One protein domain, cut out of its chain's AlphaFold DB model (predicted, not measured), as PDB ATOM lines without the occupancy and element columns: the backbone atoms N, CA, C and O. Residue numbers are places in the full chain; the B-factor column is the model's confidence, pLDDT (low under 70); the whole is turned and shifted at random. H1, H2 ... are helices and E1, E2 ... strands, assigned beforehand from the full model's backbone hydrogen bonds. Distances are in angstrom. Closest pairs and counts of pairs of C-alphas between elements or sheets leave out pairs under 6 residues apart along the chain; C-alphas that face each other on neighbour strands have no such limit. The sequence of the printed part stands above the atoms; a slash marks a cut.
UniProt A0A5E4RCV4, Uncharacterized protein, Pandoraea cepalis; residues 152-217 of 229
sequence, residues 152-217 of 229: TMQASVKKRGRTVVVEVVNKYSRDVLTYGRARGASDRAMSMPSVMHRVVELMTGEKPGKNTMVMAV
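This is residues 152 to 217 of the 229 residues of an uncharacterized protein of Pandoraea cepalis (UniProt A0A5E4RCV4). A long two-stranded hairpin, E1 and E2, has two helices along one side: H1 near the strands' open end, H2 nearer their turn. The tail, residues 205 to 217, folds back past H2. The 66 printed residues run E1, E2, H1, H2, mixed in class with an antiparallel sheet; the whole is compact, radius of gyration of the C-alphas 12.2 A, spanning 32 by 25 by 22 A.

E1, residues 153 to 160, and E2, residues 163 to 170, form a hairpin at 154 degrees; N 156 and O 167 are within hydrogen-bond range at 2.7 A. H1, residues 183 to 191, comes closest to E1 at the C-alphas of Ala 155 and Ala 189, 5.6 A. H2, residues 193 to 204, comes closest to E1 at those of Val 157 and Val 199, 6.4 A. H1 and H2 are close but not clearly touching, closest C-alphas Met 190 and Met 196 at 7.2 A, at a steep tilt of 62 degrees, the same way. In both, every O i to N i+4 pair is within hydrogen-bond range.

E1 begins at C-alpha 153 (70.238, -40.227, 406.148) and spans 21.4 A, E2 22.0 A, H1 12.0 A. H2, 16.4 A, ends at C-alpha 204 (82.892, -52.183, 387.612).

The printed part has no cut. The link E2 to H1 is long. Residues 152 to 155, 169 to 190 and 213 to 217 have pLDDT under 70.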
ATOM      1  N   THR A 152      67.152 -37.448 406.548       57.31
ATOM      2  CA  THR A 152      68.449 -36.944 407.031       57.31
ATOM      3  C   THR A 152      69.584 -37.939 406.795       57.31
ATOM      4  O   THR A 152      70.756 -37.584 406.943       57.31
ATOM      5  N   MET A 153      69.265 -39.171 406.393       63.59
ATOM      6  CA  MET A 153      70.238 -40.227 406.148       63.59
ATOM      7  C   MET A 153      70.588 -40.316 404.668       63.59
ATOM      8  O   MET A 153      69.732 -40.393 403.792       63.59
ATOM      9  N   GLN A 154      71.883 -40.331 404.378       64.62
ATOM     10  CA  GLN A 154      72.409 -40.546 403.042       64.62
ATOM     11  C   GLN A 154      73.323 -41.764 403.078       64.62
ATOM     12  O   GLN A 154      74.165 -41.884 403.962       64.62
ATOM     13  N   ALA A 155      73.220 -42.664 402.103       69.12
ATOM     14  CA  ALA A 155      74.259 -43.672 401.950       69.12
ATOM     15  C   ALA A 155      75.492 -43.038 401.280       69.12
ATOM     16  O   ALA A 155      75.410 -42.425 400.213       69.12
ATOM     17  N   SER A 156      76.651 -43.180 401.911       76.94
ATOM     18  CA  SER A 156      77.960 -42.874 401.355       76.94
ATOM     19  C   SER A 156      78.575 -44.156 400.810       76.94
ATOM     20  O   SER A 156      78.779 -45.117 401.544       76.94
ATOM     21  N   VAL A 157      78.891 -44.168 399.519       79.19
ATOM     22  CA  VAL A 157      79.537 -45.312 398.872       79.19
ATOM     23  C   VAL A 157      81.000 -44.971 398.620       79.19
ATOM     24  O   VAL A 157      81.307 -44.014 397.903       79.19
ATOM     25  N   LYS A 158      81.914 -45.745 399.208       82.56
ATOM     26  CA  LYS A 158      83.365 -45.535 399.108       82.56
ATOM     27  C   LYS A 158      84.060 -46.817 398.666       82.56
ATOM     28  O   LYS A 158      83.732 -47.903 399.133       82.56
ATOM     29  N   LYS A 159      85.072 -46.695 397.808       82.62
ATOM     30  CA  LYS A 159      85.951 -47.811 397.438       82.62
ATOM     31  C   LYS A 159      87.144 -47.862 398.395       82.62
ATOM     32  O   LYS A 159      87.836 -46.861 398.563       82.62
ATOM     33  N   ARG A 160      87.389 -49.015 399.015       85.56
ATOM     34  CA  ARG A 160      88.562 -49.300 399.854       85.56
ATOM     35  C   ARG A 160      89.295 -50.503 399.259       85.56
ATOM     36  O   ARG A 160      88.928 -51.653 399.490       85.56
ATOM     37  N   GLY A 161      90.305 -50.231 398.433       88.88
ATOM     38  CA  GLY A 161      91.008 -51.266 397.672       88.88
ATOM     39  C   GLY A 161      90.082 -51.961 396.669       88.88
ATOM     40  O   GLY A 161      89.560 -51.322 395.755       88.88
ATOM     41  N   ARG A 162      89.878 -53.272 396.845       85.56
ATOM     42  CA  ARG A 162      88.968 -54.088 396.017       85.56
ATOM     43  C   ARG A 162      87.535 -54.150 396.552       85.56
ATOM     44  O   ARG A 162      86.671 -54.701 395.881       85.56
ATOM     45  N   THR A 163      87.276 -53.570 397.720       74.00
ATOM     46  CA  THR A 163      85.966 -53.617 398.372       74.00
ATOM     47  C   THR A 163      85.231 -52.296 398.181       74.00
ATOM     48  O   THR A 163      85.825 -51.223 398.296       74.00
ATOM     49  N   VAL A 164      83.928 -52.360 397.915       75.31
ATOM     50  CA  VAL A 164      83.036 -51.199 397.986       75.31
ATOM     51  C   VAL A 164      82.293 -51.258 399.314       75.31
ATOM     52  O   VAL A 164      81.695 -52.274 399.651       75.31
ATOM     53  N   VAL A 165      82.383 -50.181 400.087       79.88
ATOM     54  CA  VAL A 165      81.739 -50.037 401.392       79.88
ATOM     55  C   VAL A 165      80.603 -49.034 401.248       79.88
ATOM     56  O   VAL A 165      80.812 -47.930 400.739       79.88
ATOM     57  N   VAL A 166      79.417 -49.426 401.704       75.88
ATOM     58  CA  VAL A 166      78.256 -48.543 401.831       75.88
ATOM     59  C   VAL A 166      78.102 -48.204 403.310       75.88
ATOM     60  O   VAL A 166      77.859 -49.077 404.137       75.88
ATOM     61  N   GLU A 167      78.302 -46.937 403.648       80.12
ATOM     62  CA  GLU A 167      78.143 -46.387 404.995       80.12
ATOM     63  C   GLU A 167      76.854 -45.562 405.018       80.12
ATOM     64  O   GLU A 167      76.633 -44.761 404.116       80.12
ATOM     65  N   VAL A 168      76.006 -45.702 406.035       71.25
ATOM     66  CA  VAL A 168      74.910 -44.745 406.242       71.25
ATOM     67  C   VAL A 168      75.481 -43.572 407.017       71.25
ATOM     68  O   VAL A 168      76.038 -43.751 408.100       71.25
ATOM     69  N   VAL A 169      75.393 -42.380 406.442       68.88
ATOM     70  CA  VAL A 169      75.873 -41.149 407.060       68.88
ATOM     71  C   VAL A 169      74.711 -40.208 407.302       68.88
ATOM     72  O   VAL A 169      73.815 -40.068 406.470       68.88
ATOM     73  N   ASN A 170      74.744 -39.517 408.434       65.62
ATOM     74  CA  ASN A 170      73.872 -38.371 408.621       65.62
ATOM     75  C   ASN A 170      74.323 -37.247 407.667       65.62
ATOM     76  O   ASN A 170      75.503 -36.889 407.613       65.62
ATOM     77  N   LYS A 171      73.391 -36.699 406.885       63.09
ATOM     78  CA  LYS A 171      73.627 -35.660 405.871       63.09
ATOM     79  C   LYS A 171      74.246 -34.390 406.461       63.09
ATOM     80  O   LYS A 171      75.063 -33.755 405.791       63.09
ATOM     81  N   TYR A 172      73.870 -34.039 407.689       55.09
ATOM     82  CA  TYR A 172      74.256 -32.794 408.343       55.09
ATOM     83  C   TYR A 172      75.518 -32.963 409.188       55.09
ATOM     84  O   TYR A 172      76.492 -32.245 408.966       55.09
ATOM     85  N   SER A 173      75.560 -33.954 410.085       56.03
ATOM     86  CA  SER A 173      76.723 -34.157 410.964       56.03
ATOM     87  C   SER A 173      77.886 -34.893 410.298       56.03
ATOM     88  O   SER A 173      79.005 -34.840 410.796       56.03
ATOM     89  N   ARG A 174      77.641 -35.568 409.163       62.47
ATOM     90  CA  ARG A 174      78.589 -36.468 408.475       62.47
ATOM     91  C   ARG A 174      79.019 -37.686 409.295       62.47
ATOM     92  O   ARG A 174      79.889 -38.432 408.844       62.47
ATOM     93  N   ASP A 175      78.395 -37.925 410.446       64.62
ATOM     94  CA  ASP A 175      78.688 -39.091 411.272       64.62
ATOM     95  C   ASP A 175      78.260 -40.378 410.568       64.62
ATOM     96  O   ASP A 175      77.159 -40.466 410.018       64.62
ATOM     97  N   VAL A 176      79.127 -41.392 410.624       67.62
ATOM     98  CA  VAL A 176      78.811 -42.752 410.175       67.62
ATOM     99  C   VAL A 176      77.953 -43.422 411.243       67.62
ATOM    100  O   VAL A 176      78.393 -43.625 412.377       67.62
ATOM    101  N   LEU A 177      76.727 -43.784 410.879       61.69
ATOM    102  CA  LEU A 177      75.807 -44.484 411.763       61.69
ATOM    103  C   LEU A 177      76.024 -45.994 411.639       61.69
ATOM    104  O   LEU A 177      76.136 -46.555 410.549       61.69
ATOM    105  N   THR A 178      76.105 -46.667 412.784       58.12
ATOM    106  CA  THR A 178      76.162 -48.130 412.829       58.12
ATOM    107  C   THR A 178      74.777 -48.698 412.515       58.12
ATOM    108  O   THR A 178      73.780 -48.215 413.047       58.12
ATOM    109  N   TYR A 179      74.729 -49.743 411.679       49.03
ATOM    110  CA  TYR A 179      73.521 -50.369 411.096       49.03
ATOM    111  C   TYR A 179      72.388 -50.667 412.107       49.03
ATOM    112  O   TYR A 179      71.221 -50.746 411.742       49.03
ATOM    113  N   GLY A 180      72.715 -50.819 413.395       46.31
ATOM    114  CA  GLY A 180      71.745 -51.083 414.459       46.31
ATOM    115  C   GLY A 180      70.957 -49.871 414.968       46.31
ATOM    116  O   GLY A 180      69.961 -50.078 415.651       46.31
ATOM    117  N   ARG A 181      71.371 -48.629 414.676       49.28
ATOM    118  CA  ARG A 181      70.710 -47.418 415.207       49.28
ATOM    119  C   ARG A 181      69.585 -46.858 414.341       49.28
ATOM    120  O   ARG A 181      68.910 -45.958 414.804       49.28
ATOM    121  N   ALA A 182      69.429 -47.361 413.117       51.94
ATOM    122  CA  ALA A 182      68.462 -46.845 412.154       51.94
ATOM    123  C   ALA A 182      68.182 -47.891 411.071       51.94
ATOM    124  O   ALA A 182      68.423 -47.661 409.886       51.94
ATOM    125  N   ARG A 183      67.795 -49.110 411.466       58.03
ATOM    126  CA  ARG A 183      67.735 -50.263 410.548       58.03
ATOM    127  C   ARG A 183      66.795 -50.001 409.367       58.03
ATOM    128  O   ARG A 183      67.184 -50.213 408.226       58.03
ATOM    129  N   GLY A 184      65.611 -49.440 409.623       57.91
ATOM    130  CA  GLY A 184      64.630 -49.137 408.574       57.91
ATOM    131  C   GLY A 184      65.025 -47.971 407.660       57.91
ATOM    132  O   GLY A 184      64.698 -47.977 406.472       57.91
ATOM    133  N   ALA A 185      65.737 -46.967 408.177       58.19
ATOM    134  CA  ALA A 185      66.293 -45.889 407.357       58.19
ATOM    135  C   ALA A 185      67.548 -46.342 406.590       58.19
ATOM    136  O   ALA A 185      67.736 -45.943 405.446       58.19
ATOM    137  N   SER A 186      68.354 -47.236 407.171       61.97
ATOM    138  CA  SER A 186      69.528 -47.847 406.539       61.97
ATOM    139  C   SER A 186      69.124 -48.740 405.376       61.97
ATOM    140  O   SER A 186      69.647 -48.567 404.280       61.97
ATOM    141  N   ASP A 187      68.145 -49.623 405.575       67.56
ATOM    142  CA  ASP A 187      67.619 -50.487 404.516       67.56
ATOM    143  C   ASP A 187      67.041 -49.634 403.367       67.56
ATOM    144  O   ASP A 187      67.363 -49.859 402.200       67.56
ATOM    145  N   ARG A 188      66.285 -48.569 403.685       67.00
ATOM    146  CA  ARG A 188      65.778 -47.617 402.681       67.00
ATOM    147  C   ARG A 188      66.902 -46.876 401.956       67.00
ATOM    148  O   ARG A 188      66.924 -46.897 400.727       67.00
ATOM    149  N   ALA A 189      67.854 -46.285 402.677       65.81
ATOM    150  CA  ALA A 189      68.980 -45.551 402.101       65.81
ATOM    151  C   ALA A 189      69.861 -46.448 401.220       65.81
ATOM    152  O   ALA A 189      70.282 -46.032 400.143       65.81
ATOM    153  N   MET A 190      70.109 -47.694 401.634       69.44
ATOM    154  CA  MET A 190      70.881 -48.663 400.854       69.44
ATOM    155  C   MET A 190      70.120 -49.189 399.635       69.44
ATOM    156  O   MET A 190      70.747 -49.510 398.631       69.44
ATOM    157  N   SER A 191      68.787 -49.222 399.682       74.00
ATOM    158  CA  SER A 191      67.951 -49.607 398.538       74.00
ATOM    159  C   SER A 191      67.723 -48.482 397.516       74.00
ATOM    160  O   SER A 191      67.129 -48.719 396.463       74.00
ATOM    161  N   MET A 192      68.194 -47.255 397.785       70.00
ATOM    162  CA  MET A 192      68.002 -46.136 396.861       70.00
ATOM    163  C   MET A 192      68.695 -46.398 395.510       70.00
ATOM    164  O   MET A 192      69.890 -46.717 395.481       70.00
ATOM    165  N   PRO A 193      68.016 -46.163 394.368       75.25
ATOM    166  CA  PRO A 193      68.592 -46.411 393.045       75.25
ATOM    167  C   PRO A 193      69.917 -45.681 392.795       75.25
ATOM    168  O   PRO A 193      70.836 -46.248 392.210       75.25
ATOM    169  N   SER A 194      70.052 -44.445 393.282       72.25
ATOM    170  CA  SER A 194      71.276 -43.643 393.155       72.25
ATOM    171  C   SER A 194      72.473 -44.252 393.890       72.25
ATOM    172  O   SER A 194      73.605 -44.175 393.409       72.25
ATOM    173  N   VAL A 195      72.229 -44.883 395.036       75.31
ATOM    174  CA  VAL A 195      73.247 -45.549 395.854       75.31
ATOM    175  C   VAL A 195      73.699 -46.824 395.159       75.31
ATOM    176  O   VAL A 195      74.896 -47.018 394.958       75.31
ATOM    177  N   MET A 196      72.751 -47.633 394.690       79.50
ATOM    178  CA  MET A 196      73.039 -48.863 393.952       79.50
ATOM    179  C   MET A 196      73.776 -48.590 392.635       79.50
ATOM    180  O   MET A 196      74.748 -49.273 392.321       79.50
ATOM    181  N   HIS A 197      73.397 -47.537 391.903       78.75
ATOM    182  CA  HIS A 197      74.128 -47.075 390.714       78.75
ATOM    183  C   HIS A 197      75.579 -46.723 391.041       78.75
ATOM    184  O   HIS A 197      76.493 -47.137 390.328       78.75
ATOM    185  N   ARG A 198      75.810 -46.010 392.149       76.62
ATOM    186  CA  ARG A 198      77.160 -45.642 392.581       76.62
ATOM    187  C   ARG A 198      77.985 -46.851 393.031       76.62
ATOM    188  O   ARG A 198      79.192 -46.872 392.800       76.62
ATOM    189  N   VAL A 199      77.360 -47.852 393.653       78.75
ATOM    190  CA  VAL A 199      78.011 -49.129 393.993       78.75
ATOM    191  C   VAL A 199      78.482 -49.838 392.726       78.75
ATOM    192  O   VAL A 199      79.660 -50.182 392.634       78.75
ATOM    193  N   VAL A 200      77.598 -49.993 391.734       81.81
ATOM    194  CA  VAL A 200      77.926 -50.627 390.447       81.81
ATOM    195  C   VAL A 200      79.058 -49.881 389.745       81.81
ATOM    196  O   VAL A 200      80.020 -50.515 389.313       81.81
ATOM    197  N   GLU A 201      79.005 -48.546 389.712       84.00
ATOM    198  CA  GLU A 201      80.062 -47.714 389.127       84.00
ATOM    199  C   GLU A 201      81.420 -47.949 389.797       84.00
ATOM    200  O   GLU A 201      82.432 -48.134 389.124       84.00
ATOM    201  N   LEU A 202      81.468 -48.001 391.131       77.19
ATOM    202  CA  LEU A 202      82.722 -48.205 391.860       77.19
ATOM    203  C   LEU A 202      83.267 -49.638 391.755       77.19
ATOM    204  O   LEU A 202      84.493 -49.827 391.806       77.19
ATOM    205  N   MET A 203      82.388 -50.636 391.621       74.69
ATOM    206  CA  MET A 203      82.772 -52.040 391.454       74.69
ATOM    207  C   MET A 203      83.299 -52.335 390.050       74.69
ATOM    208  O   MET A 203      84.340 -52.975 389.923       74.69
ATOM    209  N   THR A 204      82.604 -51.857 389.019       84.69
ATOM    210  CA  THR A 204      82.892 -52.183 387.612       84.69
ATOM    211  C   THR A 204      83.842 -51.190 386.945       84.69
ATOM    212  O   THR A 204      84.556 -51.554 386.020       84.69
ATOM    213  N   GLY A 205      83.891 -49.945 387.432       84.25
ATOM    214  CA  GLY A 205      84.577 -48.842 386.757       84.25
ATOM    215  C   GLY A 205      83.755 -48.200 385.633       84.25
ATOM    216  O   GLY A 205      84.213 -47.225 385.041       84.25
ATOM    217  N   GLU A 206      82.548 -48.697 385.359       83.69
ATOM    218  CA  GLU A 206      81.671 -48.211 384.294       83.69
ATOM    219  C   GLU A 206      80.473 -47.457 384.871       83.69
ATOM    220  O   GLU A 206      79.879 -47.870 385.864       83.69
ATOM    221  N   LYS A 207      80.071 -46.350 384.238       82.69
ATOM    222  CA  LYS A 207      78.846 -45.647 384.634       82.69
ATOM    223  C   LYS A 207      77.630 -46.403 384.091       82.69
ATOM    224  O   LYS A 207      77.462 -46.419 382.870       82.69
ATOM    225  N   PRO A 208      76.768 -46.986 384.946       79.06
ATOM    226  CA  PRO A 208      75.553 -47.630 384.471       79.06
ATOM    227  C   PRO A 208      74.674 -46.620 383.720       79.06
ATOM    228  O   PRO A 208      74.589 -45.442 384.078       79.06
ATOM    229  N   GLY A 209      74.037 -47.075 382.641       77.88
ATOM    230  CA  GLY A 209      73.121 -46.247 381.863       77.88
ATOM    231  C   GLY A 209      71.918 -45.813 382.705       77.88
ATOM    232  O   GLY A 209      71.518 -46.495 383.646       77.88
ATOM    233  N   LYS A 210      71.277 -44.693 382.342       73.56
ATOM    234  CA  LYS A 210      70.107 -44.160 383.077       73.56
ATOM    235  C   LYS A 210      68.948 -45.163 383.226       73.56
ATOM    236  O   LYS A 210      68.155 -45.017 384.148       73.56
ATOM    237  N   ASN A 211      68.883 -46.178 382.359       74.62
ATOM    238  CA  ASN A 211      67.855 -47.223 382.363       74.62
ATOM    239  C   ASN A 211      68.318 -48.548 382.994       74.62
ATOM    240  O   ASN A 211      67.585 -49.533 382.949       74.62
ATOM    241  N   THR A 212      69.524 -48.613 383.562       71.88
ATOM    242  CA  THR A 212      70.005 -49.824 384.230       71.88
ATOM    243  C   THR A 212      69.232 -50.015 385.537       71.88
ATOM    244  O   THR A 212      69.443 -49.289 386.512       71.88
ATOM    245  N   MET A 213      68.322 -50.991 385.563       67.69
ATOM    246  CA  MET A 213      67.694 -51.443 386.802       67.69
ATOM    247  C   MET A 213      68.688 -52.289 387.592       67.69
ATOM    248  O   MET A 213      69.127 -53.340 387.130       67.69
ATOM    249  N   VAL A 214      69.021 -51.838 388.800       66.00
ATOM    250  CA  VAL A 214      69.754 -52.650 389.772       66.00
ATOM    251  C   VAL A 214      68.720 -53.286 390.692       66.00
ATOM    252  O   VAL A 214      68.105 -52.602 391.504       66.00
ATOM    253  N   MET A 215      68.491 -54.585 390.523       63.56
ATOM    254  CA  MET A 215      67.575 -55.352 391.365       63.56
ATOM    255  C   MET A 215      68.337 -55.818 392.608       63.56
ATOM    256  O   MET A 215      69.306 -56.569 392.497       63.56
ATOM    257  N   ALA A 216      67.914 -55.376 393.793       53.59
ATOM    258  CA  ALA A 216      68.370 -55.980 395.037       53.59
ATOM    259  C   ALA A 216      67.681 -57.345 395.170       53.59
ATOM    260  O   ALA A 216      66.479 -57.415 395.421       53.59
ATOM    261  N   VAL A 217      68.423 -58.429 394.948       57.72
ATOM    262  CA  VAL A 217      67.907 -59.776 395.206       57.72
ATOM    263  C   VAL A 217      67.940 -59.983 396.722       57.72
ATOM    264  O   VAL A 217      69.027 -59.888 397.301       57.72
TER     265      VAL A 217